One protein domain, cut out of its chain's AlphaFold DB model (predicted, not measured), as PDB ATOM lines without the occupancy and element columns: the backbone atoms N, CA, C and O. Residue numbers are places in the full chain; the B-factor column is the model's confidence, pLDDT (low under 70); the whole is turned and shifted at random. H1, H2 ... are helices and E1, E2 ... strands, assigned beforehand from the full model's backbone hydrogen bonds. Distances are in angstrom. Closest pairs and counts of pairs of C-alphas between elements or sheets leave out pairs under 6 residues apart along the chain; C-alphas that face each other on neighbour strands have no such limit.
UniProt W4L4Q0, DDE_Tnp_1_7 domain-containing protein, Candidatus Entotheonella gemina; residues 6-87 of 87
ATOM      1  N   LEU A   6      14.086  28.744   3.234       92.38
ATOM      2  CA  LEU A   6      13.632  29.780   4.154       92.38
ATOM      3  C   LEU A   6      14.691  29.957   5.241       92.38
ATOM      4  O   LEU A   6      14.942  29.042   6.015       92.38
ATOM      5  N   VAL A   7      15.276  31.145   5.321       92.50
ATOM      6  CA  VAL A   7      16.301  31.493   6.305       92.50
ATOM      7  C   VAL A   7      15.727  32.514   7.278       92.50
ATOM      8  O   VAL A   7      15.238  33.564   6.857       92.50
ATOM      9  N   GLN A   8      15.817  32.241   8.579       93.31
ATOM     10  CA  GLN A   8      15.479  33.203   9.627       93.31
ATOM     11  C   GLN A   8      16.720  33.572  10.433       93.31
ATOM     12  O   GLN A   8      17.471  32.709  10.878       93.31
ATOM     13  N   TRP A   9      16.931  34.869  10.628       93.25
ATOM     14  CA  TRP A   9      18.070  35.406  11.363       93.25
ATOM     15  C   TRP A   9      17.629  36.499  12.326       93.25
ATOM     16  O   TRP A   9      16.832  37.367  11.976       93.25
ATOM     17  N   HIS A  10      18.151  36.462  13.549       92.69
ATOM     18  CA  HIS A  10      17.811  37.417  14.595       92.69
ATOM     19  C   HIS A  10      18.961  38.412  14.810       92.69
ATOM     20  O   HIS A  10      19.973  38.070  15.414       92.69
ATOM     21  N   ASP A  11      18.787  39.658  14.355       88.75
ATOM     22  CA  ASP A  11      19.672  40.780  14.715       88.75
ATOM     23  C   ASP A  11      19.061  41.552  15.896       88.75
ATOM     24  O   ASP A  11      18.886  41.009  16.984       88.75
ATOM     25  N   LYS A  12      18.629  42.802  15.677       89.81
ATOM     26  CA  LYS A  12      17.747  43.536  16.602       89.81
ATOM     27  C   LYS A  12      16.287  43.085  16.516       89.81
ATOM     28  O   LYS A  12      15.508  43.332  17.429       89.81
ATOM     29  N   ARG A  13      15.907  42.523  15.369       94.12
ATOM     30  CA  ARG A  13      14.587  41.976  15.041       94.12
ATOM     31  C   ARG A  13      14.799  40.738  14.173       94.12
ATOM     32  O   ARG A  13      15.867  40.589  13.574       94.12
ATOM     33  N   ILE A  14      13.778  39.890  14.089       95.81
ATOM     34  CA  ILE A  14      13.778  38.735  13.188       95.81
ATOM     35  C   ILE A  14      13.730  39.231  11.741       95.81
ATOM     36  O   ILE A  14      12.857  40.013  11.366       95.81
ATOM     37  N   VAL A  15      14.661  38.741  10.932       94.50
ATOM     38  CA  VAL A  15      14.720  38.905   9.482       94.50
ATOM     39  C   VAL A  15      14.464  37.536   8.868       94.50
ATOM     40  O   VAL A  15      15.165  36.581   9.186       94.50
ATOM     41  N   SER A  16      13.455  37.433   8.006       94.62
ATOM     42  CA  SER A  16      13.153  36.205   7.258       94.62
ATOM     43  C   SER A  16      13.428  36.443   5.777       94.62
ATOM     44  O   SER A  16      12.966  37.443   5.230       94.62
ATOM     45  N   ILE A  17      14.174  35.545   5.136       93.62
ATOM     46  CA  ILE A  17      14.488  35.585   3.704       93.62
ATOM     47  C   ILE A  17      14.101  34.256   3.072       93.62
ATOM     48  O   ILE A  17      14.419  33.195   3.598       93.62
ATOM     49  N   LEU A  18      13.445  34.334   1.919       94.00
ATOM     50  CA  LEU A  18      13.166  33.195   1.057       94.00
ATOM     51  C   LEU A  18      14.068  33.290  -0.173       94.00
ATOM     52  O   LEU A  18      14.143  34.344  -0.802       94.00
ATOM     53  N   THR A  19      14.778  32.217  -0.505       92.06
ATOM     54  CA  THR A  19      15.727  32.219  -1.622       92.06
ATOM     55  C   THR A  19      15.818  30.847  -2.277       92.06
ATOM     56  O   THR A  19      15.688  29.825  -1.616       92.06
ATOM     57  N   THR A  20      16.038  30.826  -3.589       93.31
ATOM     58  CA  THR A  20      16.322  29.611  -4.373       93.31
ATOM     59  C   THR A  20      17.811  29.455  -4.691       93.31
ATOM     60  O   THR A  20      18.216  28.456  -5.275       93.31
ATOM     61  N   MET A  21      18.632  30.446  -4.324       89.69
ATOM     62  CA  MET A  21      20.053  30.507  -4.677       89.69
ATOM     63  C   MET A  21      20.989  30.148  -3.521       89.69
ATOM     64  O   MET A  21      22.082  29.642  -3.757       89.69
ATOM     65  N   HIS A  22      20.579  30.417  -2.280       89.38
ATOM     66  CA  HIS A  22      21.442  30.281  -1.106       89.38
ATOM     67  C   HIS A  22      20.932  29.184  -0.173       89.38
ATOM     68  O   HIS A  22      19.733  28.932  -0.091       89.38
ATOM     69  N   ASN A  23      21.853  28.586   0.579       82.31
ATOM     70  CA  ASN A  23      21.544  27.670   1.677       82.31
ATOM     71  C   ASN A  23      21.713  28.388   3.031       82.31
ATOM     72  O   ASN A  23      22.105  29.554   3.078       82.31
ATOM     73  N   GLU A  24      21.476  27.687   4.143       78.62
ATOM     74  CA  GLU A  24      21.631  28.187   5.524       78.62
ATOM     75  C   GLU A  24      23.104  28.382   5.954       78.62
ATOM     76  O   GLU A  24      23.511  27.997   7.048       78.62
ATOM     77  N   LYS A  25      23.950  28.952   5.089       86.31
ATOM     78  CA  LYS A  25      25.363  29.205   5.394       86.31
ATOM     79  C   LYS A  25      25.548  30.592   6.021       86.31
ATOM     80  O   LYS A  25      25.150  31.590   5.407       86.31
ATOM     81  N   PRO A  26      26.146  30.687   7.221       90.50
ATOM     82  CA  PRO A  26      26.571  31.959   7.779       90.50
ATOM     83  C   PRO A  26      27.897  32.424   7.159       90.50
ATOM     84  O   PRO A  26      28.724  31.625   6.724       90.50
ATOM     85  N   VAL A  27      28.091  33.739   7.141       94.19
ATOM     86  CA  VAL A  27      29.311  34.432   6.729       94.19
ATOM     87  C   VAL A  27      29.672  35.435   7.817       94.19
ATOM     88  O   VAL A  27      28.815  36.184   8.300       94.19
ATOM     89  N   GLU A  28      30.947  35.473   8.191       94.44
ATOM     90  CA  GLU A  28      31.470  36.485   9.102       94.44
ATOM     91  C   GLU A  28      31.618  37.829   8.392       94.44
ATOM     92  O   GLU A  28      32.236  37.945   7.332       94.44
ATOM     93  N   ILE A  29      31.086  38.880   9.010       92.94
ATOM     94  CA  ILE A  29      31.279  40.246   8.540       92.94
ATOM     95  C   ILE A  29      31.724  41.169   9.673       92.94
ATOM     96  O   ILE A  29      31.323  41.020  10.827       92.94
ATOM     97  N   GLN A  30      32.505  42.196   9.329       92.62
ATOM     98  CA  GLN A  30      32.809  43.280  10.260       92.62
ATOM     99  C   GLN A  30      31.688  44.320  10.253       92.62
ATOM    100  O   GLN A  30      31.436  44.987   9.245       92.62
ATOM    101  N   ARG A  31      31.041  44.509  11.403       90.31
ATOM    102  CA  ARG A  31      30.021  45.537  11.630       90.31
ATOM    103  C   ARG A  31      30.587  46.650  12.507       90.31
ATOM    104  O   ARG A  31      31.330  46.392  13.446       90.31
ATOM    105  N   ARG A  32      30.210  47.907  12.241       91.81
ATOM    106  CA  ARG A  32      30.495  49.011  13.173       91.81
ATOM    107  C   ARG A  32      29.708  48.813  14.465       91.81
ATOM    108  O   ARG A  32      28.489  48.661  14.420       91.81
ATOM    109  N   SER A  33      30.393  48.897  15.595       91.38
ATOM    110  CA  SER A  33      29.800  48.738  16.919       91.38
ATOM    111  C   SER A  33      30.376  49.775  17.862       91.38
ATOM    112  O   SER A  33      31.589  49.927  17.953       91.38
ATOM    113  N   ARG A  34      29.503  50.512  18.557       89.12
ATOM    114  CA  ARG A  34      29.932  51.521  19.541       89.12
ATOM    115  C   ARG A  34      30.529  50.888  20.797       89.12
ATOM    116  O   ARG A  34      31.280  51.552  21.495       89.12
ATOM    117  N   SER A  35      30.181  49.633  21.068       88.50
ATOM    118  CA  SER A  35      30.586  48.911  22.273       88.50
ATOM    119  C   SER A  35      31.873  48.109  22.084       88.50
ATOM    120  O   SER A  35      32.460  47.670  23.067       88.50
ATOM    121  N   ALA A  36      32.314  47.902  20.840       88.75
ATOM    122  CA  ALA A  36      33.479  47.083  20.549       88.75
ATOM    123  C   ALA A  36      34.789  47.894  20.604       88.75
ATOM    124  O   ALA A  36      34.835  49.016  20.081       88.75
ATOM    125  N   PRO A  37      35.877  47.333  21.165       86.06
ATOM    126  CA  PRO A  37      37.209  47.923  21.073       86.06
ATOM    127  C   PRO A  37      37.594  48.163  19.605       86.06
ATOM    128  O   PRO A  37      37.508  47.262  18.777       86.06
ATOM    129  N   GLY A  38      37.974  49.395  19.251       87.94
ATOM    130  CA  GLY A  38      38.273  49.765  17.858       87.94
ATOM    131  C   GLY A  38      37.044  50.051  16.978       87.94
ATOM    132  O   GLY A  38      37.182  50.257  15.772       87.94
ATOM    133  N   GLY A  39      35.838  50.101  17.557       93.00
ATOM    134  CA  GLY A  39      34.615  50.545  16.879       93.00
ATOM    135  C   GLY A  39      34.019  49.535  15.892       93.00
ATOM    136  O   GLY A  39      33.122  49.887  15.114       93.00
ATOM    137  N   ARG A  40      34.516  48.293  15.884       92.31
ATOM    138  CA  ARG A  40      34.055  47.207  15.010       92.31
ATOM    139  C   ARG A  40      33.962  45.892  15.766       92.31
ATOM    140  O   ARG A  40      34.809  45.594  16.593       92.31
ATOM    141  N   GLU A  41      32.956  45.102  15.424       93.38
ATOM    142  CA  GLU A  41      32.750  43.742  15.920       93.38
ATOM    143  C   GLU A  41      32.585  42.779  14.739       93.38
ATOM    144  O   GLU A  41      32.124  43.181  13.665       93.38
ATOM    145  N   VAL A  42      32.968  41.519  14.935       92.44
ATOM    146  CA  VAL A  42      32.710  40.438  13.977       92.44
ATOM    147  C   VAL A  42      31.350  39.831  14.308       92.44
ATOM    148  O   VAL A  42      31.070  39.548  15.471       92.44
ATOM    149  N   VAL A  43      30.488  39.686  13.301       91.88
ATOM    150  CA  VAL A  43      29.144  39.110  13.445       91.88
ATOM    151  C   VAL A  43      28.906  38.110  12.328       91.88
ATOM    152  O   VAL A  43      29.212  38.397  11.170       91.88
ATOM    153  N   GLU A  44      28.287  36.985  12.661       93.44
ATOM    154  CA  GLU A  44      27.795  36.030  11.676       93.44
ATOM    155  C   GLU A  44      26.433  36.464  11.127       93.44
ATOM    156  O   GLU A  44      25.497  36.787  11.869       93.44
ATOM    157  N   LYS A  45      26.316  36.479   9.800       93.62
ATOM    158  CA  LYS A  45      25.063  36.739   9.086       93.62
ATOM    159  C   LYS A  45      24.827  35.671   8.034       93.62
ATOM    160  O   LYS A  45      25.797  35.231   7.427       93.62
ATOM    161  N   PRO A  46      23.574  35.305   7.730       94.88
ATOM    162  CA  PRO A  46      23.322  34.438   6.593       94.88
ATOM    163  C   PRO A  46      23.821  35.078   5.298       94.88
ATOM    164  O   PRO A  46      23.573  36.264   5.058       94.88
ATOM    165  N   GLU A  47      24.458  34.279   4.449       94.31
ATOM    166  CA  GLU A  47      24.962  34.699   3.136       94.31
ATOM    167  C   GLU A  47      23.863  35.390   2.312       94.31
ATOM    168  O   GLU A  47      24.059  36.495   1.808       94.31
ATOM    169  N   ALA A  48      22.653  34.820   2.321       94.31
ATOM    170  CA  ALA A  48      21.479  35.378   1.654       94.31
ATOM    171  C   ALA A  48      21.143  36.815   2.102       94.31
ATOM    172  O   ALA A  48      20.745  37.647   1.289       94.31
ATOM    173  N   VAL A  49      21.312  37.133   3.394       93.94
ATOM    174  CA  VAL A  49      21.074  38.485   3.931       93.94
ATOM    175  C   VAL A  49      22.162  39.447   3.457       93.94
ATOM    176  O   VAL A  49      21.877  40.610   3.159       93.94
ATOM    177  N   VAL A  50      23.414  38.991   3.412       93.69
ATOM    178  CA  VAL A  50      24.545  39.804   2.945       93.69
ATOM    179  C   VAL A  50      24.367  40.149   1.469       93.69
ATOM    180  O   VAL A  50      24.463  41.320   1.097       93.69
ATOM    181  N   GLU A  51      24.044  39.155   0.646       93.69
ATOM    182  CA  GLU A  51      23.879  39.326  -0.792       93.69
ATOM    183  C   GLU A  51      22.641  40.156  -1.141       93.69
ATOM    184  O   GLU A  51      22.728  41.084  -1.945       93.69
ATOM    185  N   TYR A  52      21.518  39.939  -0.450       93.56
ATOM    186  CA  TYR A  52      20.339  40.790  -0.597       93.56
ATOM    187  C   TYR A  52      20.666  42.267  -0.336       93.56
ATOM    188  O   TYR A  52      20.376  43.127  -1.165       93.56
ATOM    189  N   ASN A  53      21.334  42.576   0.781       92.50
ATOM    190  CA  ASN A  53      21.681  43.959   1.122       92.50
ATOM    191  C   ASN A  53      22.653  44.601   0.123       92.50
ATOM    192  O   ASN A  53      22.624  45.818  -0.053       92.50
ATOM    193  N   LYS A  54      23.501  43.806  -0.539       92.75
ATOM    194  CA  LYS A  54      24.402  44.293  -1.591       92.75
ATOM    195  C   LYS A  54      23.634  44.807  -2.815       92.75
ATOM    196  O   LYS A  54      24.089  45.764  -3.438       92.75
ATOM    197  N   PHE A  55      22.491  44.201  -3.148       92.25
ATOM    198  CA  PHE A  55      21.757  44.483  -4.388       92.25
ATOM    199  C   PHE A  55      20.419  45.223  -4.205       92.25
ATOM    200  O   PHE A  55      19.950  45.853  -5.151       92.25
ATOM    201  N   MET A  56      19.822  45.213  -3.008       92.69
ATOM    202  CA  MET A  56      18.498  45.796  -2.725       92.69
ATOM    203  C   MET A  56      18.366  47.281  -3.127       92.69
ATOM    204  O   MET A  56      17.311  47.699  -3.593       92.69
ATOM    205  N   GLY A  57      19.438  48.074  -3.021       93.44
ATOM    206  CA  GLY A  57      19.398  49.530  -3.235       93.44
ATOM    207  C   GLY A  57      19.290  50.013  -4.690       93.44
ATOM    208  O   GLY A  57      19.400  51.213  -4.933       93.44
ATOM    209  N   GLY A  58      19.127  49.120  -5.670       95.06
ATOM    210  CA  GLY A  58      19.061  49.500  -7.087       95.06
ATOM    211  C   GLY A  58      17.880  50.419  -7.422       95.06
ATOM    212  O   GLY A  58      18.066  51.426  -8.105       95.06
ATOM    213  N   VAL A  59      16.689  50.103  -6.904       94.06
ATOM    214  CA  VAL A  59      15.457  50.876  -7.154       94.06
ATOM    215  C   VAL A  59      15.542  52.254  -6.502       94.06
ATOM    216  O   VAL A  59      15.425  53.256  -7.201       94.06
ATOM    217  N   ASP A  60      15.865  52.312  -5.205       95.19
ATOM    218  CA  ASP A  60      16.001  53.574  -4.463       95.19
ATOM    219  C   ASP A  60      17.036  54.507  -5.100       95.19
ATOM    220  O   ASP A  60      16.862  55.726  -5.137       95.19
ATOM    221  N   ARG A  61      18.129  53.946  -5.635       93.69
ATOM    222  CA  ARG A  61      19.138  54.736  -6.340       93.69
ATOM    223  C   ARG A  61      18.617  55.288  -7.665       93.69
ATOM    224  O   ARG A  61      18.944  56.425  -8.003       93.69
ATOM    225  N   GLY A  62      17.815  54.518  -8.398       92.06
ATOM    226  CA  GLY A  62      17.097  55.002  -9.577       92.06
ATOM    227  C   GLY A  62      16.146  56.147  -9.224       92.06
ATOM    228  O   GLY A  62      16.221  57.215  -9.830       92.06
ATOM    229  N   ASP A  63      15.335  55.972  -8.183       91.50
ATOM    230  CA  ASP A  63      14.405  56.993  -7.690       91.50
ATOM    231  C   ASP A  63      15.130  58.261  -7.224       91.50
ATOM    232  O   ASP A  63      14.691  59.378  -7.507       91.50
ATOM    233  N   GLN A  64      16.285  58.115  -6.571       93.81
ATOM    234  CA  GLN A  64      17.126  59.241  -6.178       93.81
ATOM    235  C   GLN A  64      17.621  60.020  -7.406       93.81
ATOM    236  O   GLN A  64      17.529  61.249  -7.430       93.81
ATOM    237  N   LEU A  65      18.107  59.336  -8.445       91.69
ATOM    238  CA  LEU A  65      18.544  59.987  -9.686       91.69
ATOM    239  C   LEU A  65      17.385  60.701 -10.390       91.69
ATOM    240  O   LEU A  65      17.539  61.845 -10.817       91.69
ATOM    241  N   LEU A  66      16.211  60.073 -10.436       89.06
ATOM    242  CA  LEU A  66      14.986  60.680 -10.956       89.06
ATOM    243  C   LEU A  66      14.536  61.887 -10.133       89.06
ATOM    244  O   LEU A  66      13.970  62.826 -10.685       89.06
ATOM    245  N   SER A  67      14.793  61.908  -8.825       88.94
ATOM    246  CA  SER A  67      14.493  63.076  -7.993       88.94
ATOM    247  C   SER A  67      15.395  64.274  -8.322       88.94
ATOM    248  O   SER A  67      14.948  65.416  -8.232       88.94
ATOM    249  N   TYR A  68      16.641  64.020  -8.740       89.56
ATOM    250  CA  TYR A  68      17.612  65.058  -9.097       89.56
ATOM    251  C   TYR A  68      17.475  65.553 -10.537       89.56
ATOM    252  O   TYR A  68      17.637  66.746 -10.782       89.56
ATOM    253  N   TYR A  69      17.168  64.658 -11.478       84.00
ATOM    254  CA  TYR A  69      17.156  64.949 -12.917       84.00
ATOM    255  C   TYR A  69      15.782  64.756 -13.572       84.00
ATOM    256  O   TYR A  69      15.668  64.729 -14.794       84.00
ATOM    257  N   GLY A  70      14.726  64.607 -12.773       81.88
ATOM    258  CA  GLY A  70      13.378  64.343 -13.266       81.88
ATOM    259  C   GLY A  70      12.740  65.521 -13.997       81.88
ATOM    260  O   GLY A  70      13.156  66.673 -13.874       81.88
ATOM    261  N   PHE A  71      11.666  65.225 -14.735       84.31
ATOM    262  CA  PHE A  71      10.888  66.223 -15.471       84.31
ATOM    263  C   PHE A  71      10.349  67.324 -14.533       84.31
ATOM    264  O   PHE A  71       9.462  67.051 -13.718       84.31
ATOM    265  N   PRO A  72      10.819  68.581 -14.656       79.94
ATOM    266  CA  PRO A  72      10.547  69.613 -13.656       79.94
ATOM    267  C   PRO A  72       9.169  70.274 -13.818       79.94
ATOM    268  O   PRO A  72       8.692  70.959 -12.911       79.94
ATOM    269  N   HIS A  73       8.507  70.107 -14.969       85.38
ATOM    270  CA  HIS A  73       7.269  70.825 -15.266       85.38
ATOM    271  C   HIS A  73       6.024  70.087 -14.771       85.38
ATOM    272  O   HIS A  73       5.795  68.910 -15.052       85.38
ATOM    273  N   ARG A  74       5.131  70.828 -14.110       86.12
ATOM    274  CA  ARG A  74       3.782  70.342 -13.805       86.12
ATOM    275  C   ARG A  74       2.990  70.187 -15.101       86.12
ATOM    276  O   ARG A  74       2.991  71.070 -15.955       86.12
ATOM    277  N   THR A  75       2.291  69.067 -15.247       89.75
ATOM    278  CA  THR A  75       1.473  68.787 -16.427       89.75
ATOM    279  C   THR A  75       0.214  68.022 -16.049       89.75
ATOM    280  O   THR A  75       0.237  67.173 -15.163       89.75
ATOM    281  N   VAL A  76      -0.885  68.311 -16.745       92.75
ATOM    282  CA  VAL A  76      -2.155  67.575 -16.622       92.75
ATOM    283  C   VAL A  76      -2.172  66.296 -17.466       92.75
ATOM    284  O   VAL A  76      -3.015  65.427 -17.273       92.75
ATOM    285  N   LYS A  77      -1.244  66.164 -18.423       94.19
ATOM    286  CA  LYS A  77      -1.172  65.018 -19.337       94.19
ATOM    287  C   LYS A  77      -0.225  63.959 -18.767       94.19
ATOM    288  O   LYS A  77       0.989  64.097 -18.898       94.19
ATOM    289  N   TRP A  78      -0.776  62.897 -18.175       91.31
ATOM    290  CA  TRP A  78      -0.011  61.846 -17.481       91.31
ATOM    291  C   TRP A  78       1.100  61.206 -18.337       91.31
ATOM    292  O   TRP A  78       2.194  60.956 -17.834       91.31
ATOM    293  N   TRP A  79       0.869  61.022 -19.642       93.38
ATOM    294  CA  TRP A  79       1.821  60.380 -20.559       93.38
ATOM    295  C   TRP A  79       3.141  61.146 -20.709       93.38
ATOM    296  O   TRP A  79       4.170  60.541 -20.993       93.38
ATOM    297  N   ARG A  80       3.145  62.469 -20.484       90.75
ATOM    298  CA  ARG A  80       4.372  63.278 -20.559       90.75
ATOM    299  C   ARG A  80       5.371  62.858 -19.492       90.75
ATOM    300  O   ARG A  80       6.552  62.751 -19.783       90.75
ATOM    301  N   ARG A  81       4.890  62.560 -18.281       88.31
ATOM    302  CA  ARG A  81       5.744  62.080 -17.191       88.31
ATOM    303  C   ARG A  81       6.390  60.736 -17.533       88.31
ATOM    304  O   ARG A  81       7.563  60.565 -17.249       88.31
ATOM    305  N   ALA A  82       5.650  59.827 -18.170       89.62
ATOM    306  CA  ALA A  82       6.184  58.540 -18.616       89.62
ATOM    307  C   ALA A  82       7.216  58.698 -19.747       89.62
ATOM    308  O   ALA A  82       8.266  58.075 -19.702       89.62
ATOM    309  N   PHE A  83       6.956  59.570 -20.725       91.81
ATOM    310  CA  PHE A  83       7.892  59.844 -21.821       91.81
ATOM    311  C   PHE A  83       9.247  60.360 -21.315       91.81
ATOM    312  O   PHE A  83      10.274  59.798 -21.666       91.81
ATOM    313  N   PHE A  84       9.253  61.372 -20.438       87.88
ATOM    314  CA  PHE A  84      10.490  61.921 -19.860       87.88
ATOM    315  C   PHE A  84      11.125  61.040 -18.779       87.88
ATOM    316  O   PHE A  84      12.229  61.322 -18.345       87.88
ATOM    317  N   PHE A  85      10.425  60.012 -18.301       87.31
ATOM    318  CA  PHE A  85      11.023  58.997 -17.436       87.31
ATOM    319  C   PHE A  85      11.845  57.982 -18.247       87.31
ATOM    320  O   PHE A  85      12.777  57.388 -17.716       87.31
ATOM    321  N   LEU A  86      11.484  57.761 -19.516       88.06
ATOM    322  CA  LEU A  86      12.122  56.786 -20.407       88.06
ATOM    323  C   LEU A  86      13.253  57.375 -21.271       88.06
ATOM    324  O   LEU A  86      13.906  56.615 -21.984       88.06
ATOM    325  N   ILE A  87      13.444  58.696 -21.246       82.62
ATOM    326  CA  ILE A  87      14.475  59.441 -21.991       82.62
ATOM    327  C   ILE A  87      15.497  59.970 -21.003       82.62
ATOM    328  O   ILE A  87      16.703  59.769 -21.261       82.62
TER     329      ILE A  87
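AT A GLANCE: This is residues 6 to 87 of the 87 residues of the protein "DDE_Tnp_1_7 domain-containing protein" of Candidatus Entotheonella gemina (UniProt W4L4Q0). Two strand hairpins, E1 with E2 and E3 with E4, stand at one end of an elongated model, with the first residues of H1 close by both; from there H1 and H2 follow one another as a long arm, and H3 lies at the far end, turned across the line of H2. Residues 53 to 65, in the stretch of the arm where H1 gives way to H2, stand free. The printed part has 82 residues, with four named strands and then three named helices, in the order E1 E2 E3 E4 H1 H2 H3; each hairpin is an antiparallel sheet of two strands, and the class is mixed, helices and strands. The whole is extended, with a radius of gyration of the C-alphas of 19.8 A, and spans 54 by 35 by 21 A.

IN THESE COORDINATES: Find C-alpha 6 at (13.632, 29.780, 4.154); here E1 begins and runs over residues 6 to 10, 13.6 A. E2 follows at residues 14 to 19, 16.3 A. Go on to E3, residues 26 to 32, 18.3 A, and E4, residues 40 to 46, 18.7 A. Look next at C-alpha 47 at (24.962, 34.699, 3.136), where H1 begins; it holds residues 47 to 55, 12.8 A. H2 holds residues 58 to 69, 16.6 A. H3, residues 78 to 85, 11.4 A, ends at C-alpha 85 at (11.023, 58.997, -17.436).

HOW THE PARTS SIT: Begin with the hairpin E1 and E2, antiparallel at 157 degrees, where N 7 and O 17 are within hydrogen-bond range at 2.8 A. In the hairpin E3 and E4, antiparallel at 149 degrees, look at N 29 and O 43, 2.9 A apart. E2 and E3 are apart, but the closest C-alphas of E1 and E4, those of Trp 9 and Pro 46, are 7.2 A apart. From H1, the closest C-alphas to E2 are those of Val 49 and Ile 17, 7.2 A, and to E3 those of Glu 47 and Pro 26, 5.6 A. H1 and H2 meet only through their link. H2 and H3 are close but not clearly touching, about perpendicular at 78 degrees; their closest C-alphas, Leu 66 and Phe 85, are 7.8 A apart. H1 and H3 are apart. Each O i to N i+4 pair is within hydrogen-bond range in H1 and H2, and 3 of 4 in H3.

THE WHOLE: The two C-alphas farthest apart, those of Pro 37 and Lys 77, are 58.3 A from each other. Residues 74 to 79 stand free too. The printed part has no cut and no long link, and ends at Ile 87, the chain's last residue. The mean pLDDT of the printed part is 90.9, and no printed residue is under 70.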